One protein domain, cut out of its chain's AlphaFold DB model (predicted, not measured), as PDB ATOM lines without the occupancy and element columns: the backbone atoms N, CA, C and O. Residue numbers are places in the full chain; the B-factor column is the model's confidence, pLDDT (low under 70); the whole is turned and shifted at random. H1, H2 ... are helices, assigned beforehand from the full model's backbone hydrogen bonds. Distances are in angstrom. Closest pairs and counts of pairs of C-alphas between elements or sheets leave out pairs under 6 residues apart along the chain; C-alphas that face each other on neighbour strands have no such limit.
ATOM      1  N   PRO A 644     185.669 195.659  76.672       66.00
ATOM      2  CA  PRO A 644     186.171 194.777  75.615       66.00
ATOM      3  C   PRO A 644     187.536 194.161  75.953       66.00
ATOM      4  O   PRO A 644     187.762 192.984  75.663       66.00
ATOM      5  N   VAL A 645     188.416 194.891  76.651       70.81
ATOM      6  CA  VAL A 645     189.700 194.348  77.139       70.81
ATOM      7  C   VAL A 645     189.478 193.190  78.123       70.81
ATOM      8  O   VAL A 645     190.177 192.175  78.061       70.81
ATOM      9  N   GLY A 646     188.475 193.297  79.002       65.19
ATOM     10  CA  GLY A 646     188.075 192.211  79.900       65.19
ATOM     11  C   GLY A 646     187.545 190.977  79.158       65.19
ATOM     12  O   GLY A 646     187.917 189.851  79.495       65.19
ATOM     13  N   MET A 647     186.730 191.173  78.114       69.75
ATOM     14  CA  MET A 647     186.182 190.072  77.305       69.75
ATOM     15  C   MET A 647     187.265 189.317  76.523       69.75
ATOM     16  O   MET A 647     187.233 188.086  76.469       69.75
ATOM     17  N   LEU A 648     188.255 190.028  75.969       75.12
ATOM     18  CA  LEU A 648     189.387 189.413  75.265       75.12
ATOM     19  C   LEU A 648     190.233 188.536  76.198       75.12
ATOM     20  O   LEU A 648     190.553 187.400  75.844       75.12
ATOM     21  N   LYS A 649     190.527 189.011  77.418       74.44
ATOM     22  CA  LYS A 649     191.240 188.213  78.434       74.44
ATOM     23  C   LYS A 649     190.469 186.949  78.825       74.44
ATOM     24  O   LYS A 649     191.071 185.880  78.909       74.44
ATOM     25  N   LYS A 650     189.145 187.052  78.997       72.25
ATOM     26  CA  LYS A 650     188.278 185.900  79.296       72.25
ATOM     27  C   LYS A 650     188.327 184.851  78.175       72.25
ATOM     28  O   LYS A 650     188.478 183.664  78.445       72.25
ATOM     29  N   ARG A 651     188.247 185.285  76.912       77.56
ATOM     30  CA  ARG A 651     188.284 184.388  75.742       77.56
ATOM     31  C   ARG A 651     189.634 183.682  75.591       77.56
ATOM     32  O   ARG A 651     189.657 182.483  75.336       77.56
ATOM     33  N   ALA A 652     190.739 184.402  75.794       78.12
ATOM     34  CA  ALA A 652     192.078 183.815  75.777       78.12
ATOM     35  C   ALA A 652     192.237 182.729  76.854       78.12
ATOM     36  O   ALA A 652     192.727 181.642  76.566       78.12
ATOM     37  N   SER A 653     191.745 182.994  78.065       79.75
ATOM     38  CA  SER A 653     191.778 182.046  79.180       79.75
ATOM     39  C   SER A 653     190.995 180.752  78.893       79.75
ATOM     40  O   SER A 653     191.497 179.661  79.155       79.75
ATOM     41  N   PHE A 654     189.811 180.830  78.270       79.81
ATOM     42  CA  PHE A 654     189.057 179.629  77.877       79.81
ATOM     43  C   PHE A 654     189.735 178.794  76.791       79.81
ATOM     44  O   PHE A 654     189.621 177.567  76.794       79.81
ATOM     45  N   ASN A 655     190.441 179.436  75.863       81.62
ATOM     46  CA  ASN A 655     191.206 178.709  74.854       81.62
ATOM     47  C   ASN A 655     192.354 177.920  75.504       81.62
ATOM     48  O   ASN A 655     192.583 176.769  75.133       81.62
ATOM     49  N   THR A 656     193.019 178.500  76.511       82.38
ATOM     50  CA  THR A 656     194.037 177.805  77.314       82.38
ATOM     51  C   THR A 656     193.451 176.586  78.025       82.38
ATOM     52  O   THR A 656     194.017 175.499  77.913       82.38
ATOM     53  N   LEU A 657     192.287 176.737  78.672       83.00
ATOM     54  CA  LEU A 657     191.580 175.640  79.342       83.00
ATOM     55  C   LEU A 657     191.306 174.468  78.388       83.00
ATOM     56  O   LEU A 657     191.647 173.328  78.693       83.00
ATOM     57  N   ARG A 658     190.717 174.741  77.214       82.12
ATOM     58  CA  ARG A 658     190.377 173.694  76.232       82.12
ATOM     59  C   ARG A 658     191.608 172.939  75.742       82.12
ATOM     60  O   ARG A 658     191.561 171.716  75.635       82.12
ATOM     61  N   ARG A 659     192.701 173.657  75.465       83.25
ATOM     62  CA  ARG A 659     193.957 173.055  75.007       83.25
ATOM     63  C   ARG A 659     194.563 172.146  76.076       83.25
ATOM     64  O   ARG A 659     194.844 170.989  75.791       83.25
ATOM     65  N   ARG A 660     194.706 172.643  77.307       79.12
ATOM     66  CA  ARG A 660     195.298 171.871  78.410       79.12
ATOM     67  C   ARG A 660     194.462 170.665  78.807       79.12
ATOM     68  O   ARG A 660     195.009 169.607  79.089       79.12
ATOM     69  N   ARG A 661     193.139 170.789  78.760       82.06
ATOM     70  CA  ARG A 661     192.238 169.661  78.992       82.06
ATOM     71  C   ARG A 661     192.429 168.553  77.955       82.06
ATOM     72  O   ARG A 661     192.484 167.387  78.330       82.06
ATOM     73  N   ALA A 662     192.562 168.905  76.674       79.69
ATOM     74  CA  ALA A 662     192.842 167.924  75.627       79.69
ATOM     75  C   ALA A 662     194.191 167.216  75.857       79.69
ATOM     76  O   ALA A 662     194.271 166.002  75.693       79.69
ATOM     77  N   GLU A 663     195.212 167.952  76.304       81.25
ATOM     78  CA  GLU A 663     196.527 167.401  76.660       81.25
ATOM     79  C   GLU A 663     196.442 166.448  77.875       81.25
ATOM     80  O   GLU A 663     196.927 165.322  77.806       81.25
ATOM     81  N   LEU A 664     195.759 166.831  78.963       77.00
ATOM     82  CA  LEU A 664     195.587 165.975  80.151       77.00
ATOM     83  C   LEU A 664     194.776 164.708  79.856       77.00
ATOM     84  O   LEU A 664     195.119 163.632  80.350       77.00
ATOM     85  N   LYS A 665     193.750 164.821  79.002       78.31
ATOM     86  CA  LYS A 665     192.941 163.687  78.544       78.31
ATOM     87  C   LYS A 665     193.763 162.685  77.729       78.31
ATOM     88  O   LYS A 665     193.554 161.486  77.864       78.31
ATOM     89  N   GLN A 666     194.718 163.159  76.927       77.81
ATOM     90  CA  GLN A 666     195.647 162.295  76.186       77.81
ATOM     91  C   GLN A 666     196.652 161.577  77.101       77.81
ATOM     92  O   GLN A 666     197.075 160.471  76.784       77.81
ATOM     93  N   ILE A 667     197.008 162.182  78.237       77.62
ATOM     94  CA  ILE A 667     197.971 161.635  79.210       77.62
ATOM     95  C   ILE A 667     197.276 160.733  80.258       77.62
ATOM     96  O   ILE A 667     197.937 160.109  81.083       77.62
ATOM     97  N   GLY A 668     195.939 160.633  80.239       70.06
ATOM     98  CA  GLY A 668     195.170 159.820  81.189       70.06
ATOM     99  C   GLY A 668     195.132 160.385  82.616       70.06
ATOM    100  O   GLY A 668     194.839 159.651  83.559       70.06
ATOM    101  N   ARG A 669     195.436 161.678  82.798       73.06
ATOM    102  CA  ARG A 669     195.324 162.370  84.094       73.06
ATOM    103  C   ARG A 669     193.921 162.927  84.312       73.06
ATOM    104  O   ARG A 669     193.152 163.098  83.368       73.06
ATOM    105  N   CYS A 670     193.592 163.231  85.569       73.44
ATOM    106  CA  CYS A 670     192.305 163.823  85.899       73.44
ATOM    107  C   CYS A 670     192.187 165.213  85.256       73.44
ATOM    108  O   CYS A 670     193.037 166.077  85.463       73.44
ATOM    109  N   GLU A 671     191.123 165.448  84.485       76.81
ATOM    110  CA  GLU A 671     190.896 166.734  83.807       76.81
ATOM    111  C   GLU A 671     190.795 167.906  84.806       76.81
ATOM    112  O   GLU A 671     191.089 169.050  84.455       76.81
ATOM    113  N   SER A 672     190.435 167.619  86.063       78.56
ATOM    114  CA  SER A 672     190.326 168.586  87.158       78.56
ATOM    115  C   SER A 672     191.666 169.182  87.597       78.56
ATOM    116  O   SER A 672     191.692 170.308  88.094       78.56
ATOM    117  N   ASP A 673     192.782 168.477  87.373       78.88
ATOM    118  CA  ASP A 673     194.127 168.951  87.736       78.88
ATOM    119  C   ASP A 673     194.534 170.197  86.936       78.88
ATOM    120  O   ASP A 673     195.413 170.946  87.359       78.88
ATOM    121  N   VAL A 674     193.842 170.495  85.827       81.00
ATOM    122  CA  VAL A 674     194.044 171.737  85.068       81.00
ATOM    123  C   VAL A 674     193.856 172.979  85.945       81.00
ATOM    124  O   VAL A 674     194.499 173.997  85.705       81.00
ATOM    125  N   LEU A 675     193.020 172.896  86.991       80.38
ATOM    126  CA  LEU A 675     192.758 173.992  87.930       80.38
ATOM    127  C   LEU A 675     194.005 174.390  88.738       80.38
ATOM    128  O   LEU A 675     194.108 175.545  89.156       80.38
ATOM    129  N   VAL A 676     194.962 173.472  88.915       79.25
ATOM    130  CA  VAL A 676     196.245 173.726  89.590       79.25
ATOM    131  C   VAL A 676     197.138 174.648  88.751       79.25
ATOM    132  O   VAL A 676     197.877 175.461  89.304       79.25
ATOM    133  N   GLU A 677     197.027 174.588  87.418       74.94
ATOM    134  CA  GLU A 677     197.819 175.396  86.475       74.94
ATOM    135  C   GLU A 677     197.283 176.829  86.270       74.94
ATOM    136  O   GLU A 677     197.864 177.614  85.512       74.94
ATOM    137  N   ALA A 678     196.169 177.196  86.908       74.44
ATOM    138  CA  ALA A 678     195.569 178.519  86.753       74.44
ATOM    139  C   ALA A 678     196.473 179.639  87.302       74.44
ATOM    140  O   ALA A 678     197.090 179.510  88.358       74.44
ATOM    141  N   ARG A 679     196.490 180.806  86.639       70.00
ATOM    142  CA  ARG A 679     197.336 181.948  87.047       70.00
ATOM    143  C   ARG A 679     196.793 182.709  88.262       70.00
ATOM    144  O   ARG A 679     197.472 183.592  88.785       70.00
ATOM    145  N   GLY A 680     195.559 182.432  88.686       70.38
ATOM    146  CA  GLY A 680     194.957 183.029  89.876       70.38
ATOM    147  C   GLY A 680     193.439 182.824  89.992       70.38
ATOM    148  O   GLY A 680     192.802 182.265  89.097       70.38
ATOM    149  N   PRO A 681     192.808 183.344  91.063       68.62
ATOM    150  CA  PRO A 681     191.422 183.020  91.422       68.62
ATOM    151  C   PRO A 681     190.372 183.519  90.420       68.62
ATOM    152  O   PRO A 681     189.298 182.939  90.306       68.62
ATOM    153  N   LEU A 682     190.658 184.597  89.683       68.56
ATOM    154  CA  LEU A 682     189.760 185.102  88.637       68.56
ATOM    155  C   LEU A 682     189.694 184.158  87.433       68.56
ATOM    156  O   LEU A 682     188.625 183.985  86.860       68.56
ATOM    157  N   GLU A 683     190.825 183.555  87.072       74.62
ATOM    158  CA  GLU A 683     190.912 182.600  85.970       74.62
ATOM    159  C   GLU A 683     190.213 181.286  86.333       74.62
ATOM    160  O   GLU A 683     189.375 180.819  85.567       74.62
ATOM    161  N   VAL A 684     190.432 180.784  87.553       77.00
ATOM    162  CA  VAL A 684     189.689 179.632  88.091       77.00
ATOM    163  C   VAL A 684     188.181 179.885  88.070       77.00
ATOM    164  O   VAL A 684     187.429 179.061  87.560       77.00
ATOM    165  N   ARG A 685     187.721 181.058  88.534       75.81
ATOM    166  CA  ARG A 685     186.296 181.430  88.458       75.81
ATOM    167  C   ARG A 685     185.767 181.443  87.029       75.81
ATOM    168  O   ARG A 685     184.628 181.045  86.801       75.81
ATOM    169  N   TRP A 686     186.555 181.912  86.062       76.75
ATOM    170  CA  TRP A 686     186.139 181.864  84.663       76.75
ATOM    171  C   TRP A 686     185.993 180.426  84.180       76.75
ATOM    172  O   TRP A 686     184.956 180.108  83.604       76.75
ATOM    173  N   TRP A 687     186.969 179.560  84.452       80.88
ATOM    174  CA  TRP A 687     186.944 178.155  84.036       80.88
ATOM    175  C   TRP A 687     185.781 177.385  84.659       80.88
ATOM    176  O   TRP A 687     185.008 176.762  83.931       80.88
ATOM    177  N   LEU A 688     185.580 177.523  85.972       78.50
ATOM    178  CA  LEU A 688     184.439 176.932  86.671       78.50
ATOM    179  C   LEU A 688     183.111 177.475  86.133       78.50
ATOM    180  O   LEU A 688     182.182 176.703  85.952       78.50
ATOM    181  N   SER A 689     183.021 178.753  85.739       74.81
ATOM    182  CA  SER A 689     181.777 179.288  85.155       74.81
ATOM    183  C   SER A 689     181.371 178.675  83.805       74.81
ATOM    184  O   SER A 689     180.274 178.954  83.332       74.81
ATOM    185  N   SER A 690     182.232 177.899  83.139       73.31
ATOM    186  CA  SER A 690     181.912 177.285  81.836       73.31
ATOM    187  C   SER A 690     182.094 175.776  81.766       73.31
ATOM    188  O   SER A 690     181.536 175.174  80.859       73.31
ATOM    189  N   ALA A 691     182.851 175.169  82.679       76.06
ATOM    190  CA  ALA A 691     183.126 173.733  82.671       76.06
ATOM    191  C   ALA A 691     183.028 173.107  84.075       76.06
ATOM    192  O   ALA A 691     183.729 172.143  84.366       76.06
ATOM    193  N   ARG A 692     182.190 173.661  84.969       76.69
ATOM    194  CA  ARG A 692     182.078 173.201  86.367       76.69
ATOM    195  C   ARG A 692     181.784 171.712  86.482       76.69
ATOM    196  O   ARG A 692     182.510 171.007  87.169       76.69
ATOM    197  N   GLU A 693     180.722 171.259  85.823       75.38
ATOM    198  CA  GLU A 693     180.247 169.875  85.911       75.38
ATOM    199  C   GLU A 693     181.237 168.898  85.286       75.38
ATOM    200  O   GLU A 693     181.352 167.769  85.735       75.38
ATOM    201  N   GLU A 694     182.006 169.344  84.297       77.44
ATOM    202  CA  GLU A 694     183.003 168.513  83.630       77.44
ATOM    203  C   GLU A 694     184.291 168.397  84.462       77.44
ATOM    204  O   GLU A 694     184.867 167.316  84.558       77.44
ATOM    205  N   LEU A 695     184.729 169.494  85.095       76.38
ATOM    206  CA  LEU A 695     185.954 169.547  85.902       76.38
ATOM    207  C   LEU A 695     185.751 169.033  87.333       76.38
ATOM    208  O   LEU A 695     186.666 168.456  87.906       76.38
ATOM    209  N   LEU A 696     184.575 169.246  87.923       79.62
ATOM    210  CA  LEU A 696     184.240 168.901  89.310       79.62
ATOM    211  C   LEU A 696     182.951 168.062  89.353       79.62
ATOM    212  O   LEU A 696     182.017 168.393  90.090       79.62
ATOM    213  N   SER A 697     182.904 167.006  88.533       71.81
ATOM    214  CA  SER A 697     181.763 166.080  88.409       71.81
ATOM    215  C   SER A 697     181.539 165.237  89.663       71.81
ATOM    216  O   SER A 697     180.408 165.047  90.102       71.81
ATOM    217  N   LYS A 698     182.620 164.711  90.248       75.94
ATOM    218  CA  LYS A 698     182.568 163.864  91.444       75.94
ATOM    219  C   LYS A 698     182.730 164.715  92.697       75.94
ATOM    220  O   LYS A 698     183.671 165.500  92.799       75.94
ATOM    221  N   GLU A 699     181.871 164.491  93.688       74.19
ATOM    222  CA  GLU A 699     181.943 165.169  94.989       74.19
ATOM    223  C   GLU A 699     183.320 165.018  95.645       74.19
ATOM    224  O   GLU A 699     183.897 165.999  96.100       74.19
ATOM    225  N   VAL A 700     183.884 163.809  95.592       79.94
ATOM    226  CA  VAL A 700     185.224 163.486  96.096       79.94
ATOM    227  C   VAL A 700     186.284 164.440  95.515       79.94
ATOM    228  O   VAL A 700     187.114 164.986  96.244       79.94
ATOM    229  N   VAL A 701     186.218 164.714  94.206       80.69
ATOM    230  CA  VAL A 701     187.128 165.636  93.503       80.69
ATOM    231  C   VAL A 701     186.857 167.084  93.918       80.69
ATOM    232  O   VAL A 701     187.794 167.847  94.145       80.69
ATOM    233  N   ARG A 702     185.584 167.460  94.085       82.12
ATOM    234  CA  ARG A 702     185.170 168.808  94.504       82.12
ATOM    235  C   ARG A 702     185.622 169.143  95.932       82.12
ATOM    236  O   ARG A 702     186.197 170.209  96.147       82.12
ATOM    237  N   ARG A 703     185.443 168.226  96.889       83.31
ATOM    238  CA  ARG A 703     185.917 168.368  98.281       83.31
ATOM    239  C   ARG A 703     187.445 168.402  98.362       83.31
ATOM    240  O   ARG A 703     188.012 169.234  99.073       83.31
ATOM    241  N   SER A 704     188.121 167.580  97.555       83.31
ATOM    242  CA  SER A 704     189.588 167.604  97.447       83.31
ATOM    243  C   SER A 704     190.099 168.939  96.896       83.31
ATOM    244  O   SER A 704     191.048 169.500  97.437       83.31
ATOM    245  N   PHE A 705     189.438 169.503  95.880       84.00
ATOM    246  CA  PHE A 705     189.760 170.826  95.338       84.00
ATOM    247  C   PHE A 705     189.576 171.950  96.371       84.00
ATOM    248  O   PHE A 705     190.444 172.814  96.501       84.00
ATOM    249  N   ILE A 706     188.486 171.929  97.145       82.75
ATOM    250  CA  ILE A 706     188.246 172.901  98.227       82.75
ATOM    251  C   ILE A 706     189.351 172.811  99.280       82.75
ATOM    252  O   ILE A 706     189.936 173.829  99.655       82.75
ATOM    253  N   SER A 707     189.682 171.594  99.711       82.38
ATOM    254  CA  SER A 707     190.753 171.344 100.678       82.38
ATOM    255  C   SER A 707     192.111 171.820 100.155       82.38
ATOM    256  O   SER A 707     192.858 172.477 100.883       82.38
ATOM    257  N   TRP A 708     192.394 171.574  98.874       83.12
ATOM    258  CA  TRP A 708     193.594 172.044  98.190       83.12
ATOM    259  C   TRP A 708     193.682 173.577  98.165       83.12
ATOM    260  O   TRP A 708     194.717 174.118  98.552       83.12
ATOM    261  N   ILE A 709     192.602 174.297  97.810       79.31
ATOM    262  CA  ILE A 709     192.569 175.777  97.805       79.31
ATOM    263  C   ILE A 709     192.887 176.350  99.191       79.31
ATOM    264  O   ILE A 709     193.578 177.365  99.307       79.31
ATOM    265  N   VAL A 710     192.352 175.730 100.243       74.94
ATOM    266  CA  VAL A 710     192.463 176.227 101.622       74.94
ATOM    267  C   VAL A 710     193.844 175.952 102.210       74.94
ATOM    268  O   VAL A 710     194.352 176.790 102.959       74.94
ATOM    269  N   ARG A 711     194.453 174.808 101.865       73.62
ATOM    270  CA  ARG A 711     195.779 174.396 102.345       73.62
ATOM    271  C   ARG A 711     196.947 174.984 101.553       73.62
ATOM    272  O   ARG A 711     198.071 174.850 102.030       73.62
ATOM    273  N   GLN A 712     196.718 175.643 100.409       65.31
ATOM    274  CA  GLN A 712     197.808 176.221  99.613       65.31
ATOM    275  C   GLN A 712     198.733 177.097 100.483       65.31
ATOM    276  O   GLN A 712     198.289 178.132 101.002       65.31
ATOM    277  N   PRO A 713     200.016 176.716 100.656       50.19
ATOM    278  CA  PRO A 713     200.963 177.529 101.395       50.19
ATOM    279  C   PRO A 713     201.215 178.831 100.636       50.19
ATOM    280  O   PRO A 713     201.165 178.892  99.409       50.19
ATOM    281  N   VAL A 714     201.536 179.889 101.378       50.38
ATOM    282  CA  VAL A 714     201.717 181.257 100.864       50.38
ATOM    283  C   VAL A 714     202.821 181.353  99.787       50.38
ATOM    284  O   VAL A 714     202.951 182.412  99.184       50.38
ATOM    285  N   ASP A 715     203.601 180.297  99.518       45.25
ATOM    286  CA  ASP A 715     204.797 180.256  98.657       45.25
ATOM    287  C   ASP A 715     204.639 179.646  97.245       45.25
ATOM    288  O   ASP A 715     205.562 179.788  96.443       45.25
ATOM    289  N   ASN A 726     190.301 186.285  99.224       65.38
ATOM    290  CA  ASN A 726     189.709 185.940  97.928       65.38
ATOM    291  C   ASN A 726     189.756 184.433  97.643       65.38
ATOM    292  O   ASN A 726     188.859 183.930  96.975       65.38
ATOM    293  N   LEU A 727     190.781 183.730  98.140       68.19
ATOM    294  CA  LEU A 727     190.895 182.273  98.018       68.19
ATOM    295  C   LEU A 727     189.888 181.579  98.918       68.19
ATOM    296  O   LEU A 727     189.149 180.718  98.458       68.19
ATOM    297  N   ARG A 728     189.772 182.042 100.168       68.81
ATOM    298  CA  ARG A 728     188.722 181.572 101.070       68.81
ATOM    299  C   ARG A 728     187.331 181.869 100.527       68.81
ATOM    300  O   ARG A 728     186.491 180.990 100.567       68.81
ATOM    301  N   ARG A 729     187.083 183.057  99.959       70.06
ATOM    302  CA  ARG A 729     185.802 183.340  99.280       70.06
ATOM    303  C   ARG A 729     185.512 182.364  98.146       70.06
ATOM    304  O   ARG A 729     184.391 181.903  98.051       70.06
ATOM    305  N   LEU A 730     186.502 182.047  97.314       71.88
ATOM    306  CA  LEU A 730     186.331 181.061  96.247       71.88
ATOM    307  C   LEU A 730     186.017 179.667  96.809       71.88
ATOM    308  O   LEU A 730     185.108 179.018  96.312       71.88
ATOM    309  N   ALA A 731     186.723 179.237  97.857       73.12
ATOM    310  CA  ALA A 731     186.429 177.980  98.540       73.12
ATOM    311  C   ALA A 731     185.002 177.971  99.114       73.12
ATOM    312  O   ALA A 731     184.295 176.987  98.948       73.12
ATOM    313  N   TRP A 732     184.548 179.076  99.714       72.25
ATOM    314  CA  TRP A 732     183.185 179.217 100.230       72.25
ATOM    315  C   TRP A 732     182.112 179.238  99.135       72.25
ATOM    316  O   TRP A 732     181.074 178.618  99.326       72.25
ATOM    317  N   ASP A 733     182.362 179.882  97.991       71.38
ATOM    318  CA  ASP A 733     181.452 179.838  96.834       71.38
ATOM    319  C   ASP A 733     181.298 178.391  96.313       71.38
ATOM    320  O   ASP A 733     180.214 177.974  95.907       71.38
ATOM    321  N   GLU A 734     182.382 177.606  96.334       75.12
ATOM    322  CA  GLU A 734     182.332 176.184  95.984       75.12
ATOM    323  C   GLU A 734     181.693 175.333  97.083       75.12
ATOM    324  O   GLU A 734     181.009 174.376  96.750       75.12
ATOM    325  N   ILE A 735     181.848 175.673  98.365       71.62
ATOM    326  CA  ILE A 735     181.129 175.009  99.464       71.62
ATOM    327  C   ILE A 735     179.641 175.287  99.377       71.62
ATOM    328  O   ILE A 735     178.877 174.369  99.604       71.62
ATOM    329  N   GLU A 736     179.195 176.493  99.032       68.06
ATOM    330  CA  GLU A 736     177.764 176.753  98.833       68.06
ATOM    331  C   GLU A 736     177.197 175.867  97.715       68.06
ATOM    332  O   GLU A 736     176.076 175.376  97.832       68.06
ATOM    333  N   GLU A 737     178.002 175.567  96.692       68.19
ATOM    334  CA  GLU A 737     177.635 174.602  95.658       68.19
ATOM    335  C   GLU A 737     177.748 173.147  96.120       68.19
ATOM    336  O   GLU A 737     176.881 172.344  95.795       68.19
ATOM    337  N   VAL A 738     178.799 172.762  96.854       65.19
ATOM    338  CA  VAL A 738     178.907 171.411  97.428       65.19
ATOM    339  C   VAL A 738     177.756 171.194  98.376       65.19
ATOM    340  O   VAL A 738     177.098 170.197  98.237       65.19
ATOM    341  N   VAL A 739     177.470 172.108  99.290       59.66
ATOM    342  CA  VAL A 739     176.354 172.030 100.223       59.66
ATOM    343  C   VAL A 739     175.042 172.061  99.467       59.66
ATOM    344  O   VAL A 739     174.168 171.303  99.835       59.66
ATOM    345  N   SER A 740     174.861 172.834  98.393       55.66
ATOM    346  CA  SER A 740     173.630 172.709  97.606       55.66
ATOM    347  C   SER A 740     173.500 171.296  97.012       55.66
ATOM    348  O   SER A 740     172.470 170.662  97.232       55.66
ATOM    349  N   THR A 741     174.565 170.756  96.401       51.81
ATOM    350  CA  THR A 741     174.645 169.388  95.824       51.81
ATOM    351  C   THR A 741     174.733 168.239  96.843       51.81
ATOM    352  O   THR A 741     174.346 167.115  96.542       51.81
ATOM    353  N   ALA A 742     175.179 168.497  98.065       43.59
ATOM    354  CA  ALA A 742     175.353 167.546  99.156       43.59
ATOM    355  C   ALA A 742     174.149 167.580 100.083       43.59
ATOM    356  O   ALA A 742     173.778 166.547 100.588       43.59
ATOM    357  N   TYR A 743     173.447 168.704 100.227       39.94
ATOM    358  CA  TYR A 743     172.070 168.744 100.733       39.94
ATOM    359  C   TYR A 743     171.128 168.006  99.771       39.94
ATOM    360  O   TYR A 743     170.134 167.435 100.206       39.94
ATOM    361  N   LEU A 744     171.473 167.973  98.476       32.28
ATOM    362  CA  LEU A 744     170.874 167.093  97.470       32.28
ATOM    363  C   LEU A 744     171.308 165.621  97.628       32.28
ATOM    364  O   LEU A 744     170.479 164.760  97.370       32.28
ATOM    365  N   LYS A 745     172.528 165.303  98.100       33.59
ATOM    366  CA  LYS A 745     172.960 163.922  98.438       33.59
ATOM    367  C   LYS A 745     172.602 163.426  99.840       33.59
ATOM    368  O   LYS A 745     172.448 162.230 100.022       33.59
ATOM    369  N   TRP A 746     172.355 164.321 100.786       33.22
ATOM    370  CA  TRP A 746     171.736 164.054 102.088       33.22
ATOM    371  C   TRP A 746     170.324 163.483 101.907       33.22
ATOM    372  O   TRP A 746     169.718 162.968 102.835       33.22
ATOM    373  N   GLN A 747     169.797 163.626 100.686       31.55
ATOM    374  CA  GLN A 747     168.618 162.966 100.161       31.55
ATOM    375  C   GLN A 747     168.971 161.838  99.163       31.55
ATOM    376  O   GLN A 747     168.179 161.597  98.261       31.55
TER     377      GLN A 747
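What this domain is: This is residues 644 to 715 and 726 to 747 of the 767 residues of an uncharacterized protein of Burkholderia sp. WAC0059 (UniProt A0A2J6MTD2). The longest helix, H1, crosses one side of a middle made by H3 and short H2; on the other side H4 and H5 run side by side, opposite ways. You have 94 printed residues, 79 of them in five named helices, H1 to H5 in chain order, with no named strand; the class is all helix. The whole is compact, radius of gyration of the C-alphas 13.9 A, spanning 41 by 31 by 29 A.

How they stand to each other: From H1, residues 644 to 667, look to the hub H3, residues 681 to 695: they touch at a steep tilt of 48 degrees, closest C-alphas Phe 654 and Trp 687, 6.7 A. H2, residues 671 to 677, forms a hairpin with H3, only just touching with 3 pairs of C-alphas within 8 A, closest Ser 672 and Leu 695, 4.6 A. H4, residues 699 to 711, touches H5, residues 726 to 745, closest C-alphas Ile 706 and Ala 731, 5.4 A. Every O i to N i+4 pair is within hydrogen-bond range in H1, H4 and H5; H3 has 8 of 11, H2 0 of 3 but 4 of 4 O i to N i+3.

Where its parts are: Find C-alpha 644 at (186.171, 194.777, 75.615); H1 runs 35.4 A. H5 runs 27.7 A to C-alpha 745 at (172.960, 163.922, 98.438).

The domain as a whole: Residues 716 to 725 are not printed, a 16.1 A gap between C-alphas. Residues 736 to 747 are among those under pLDDT 70.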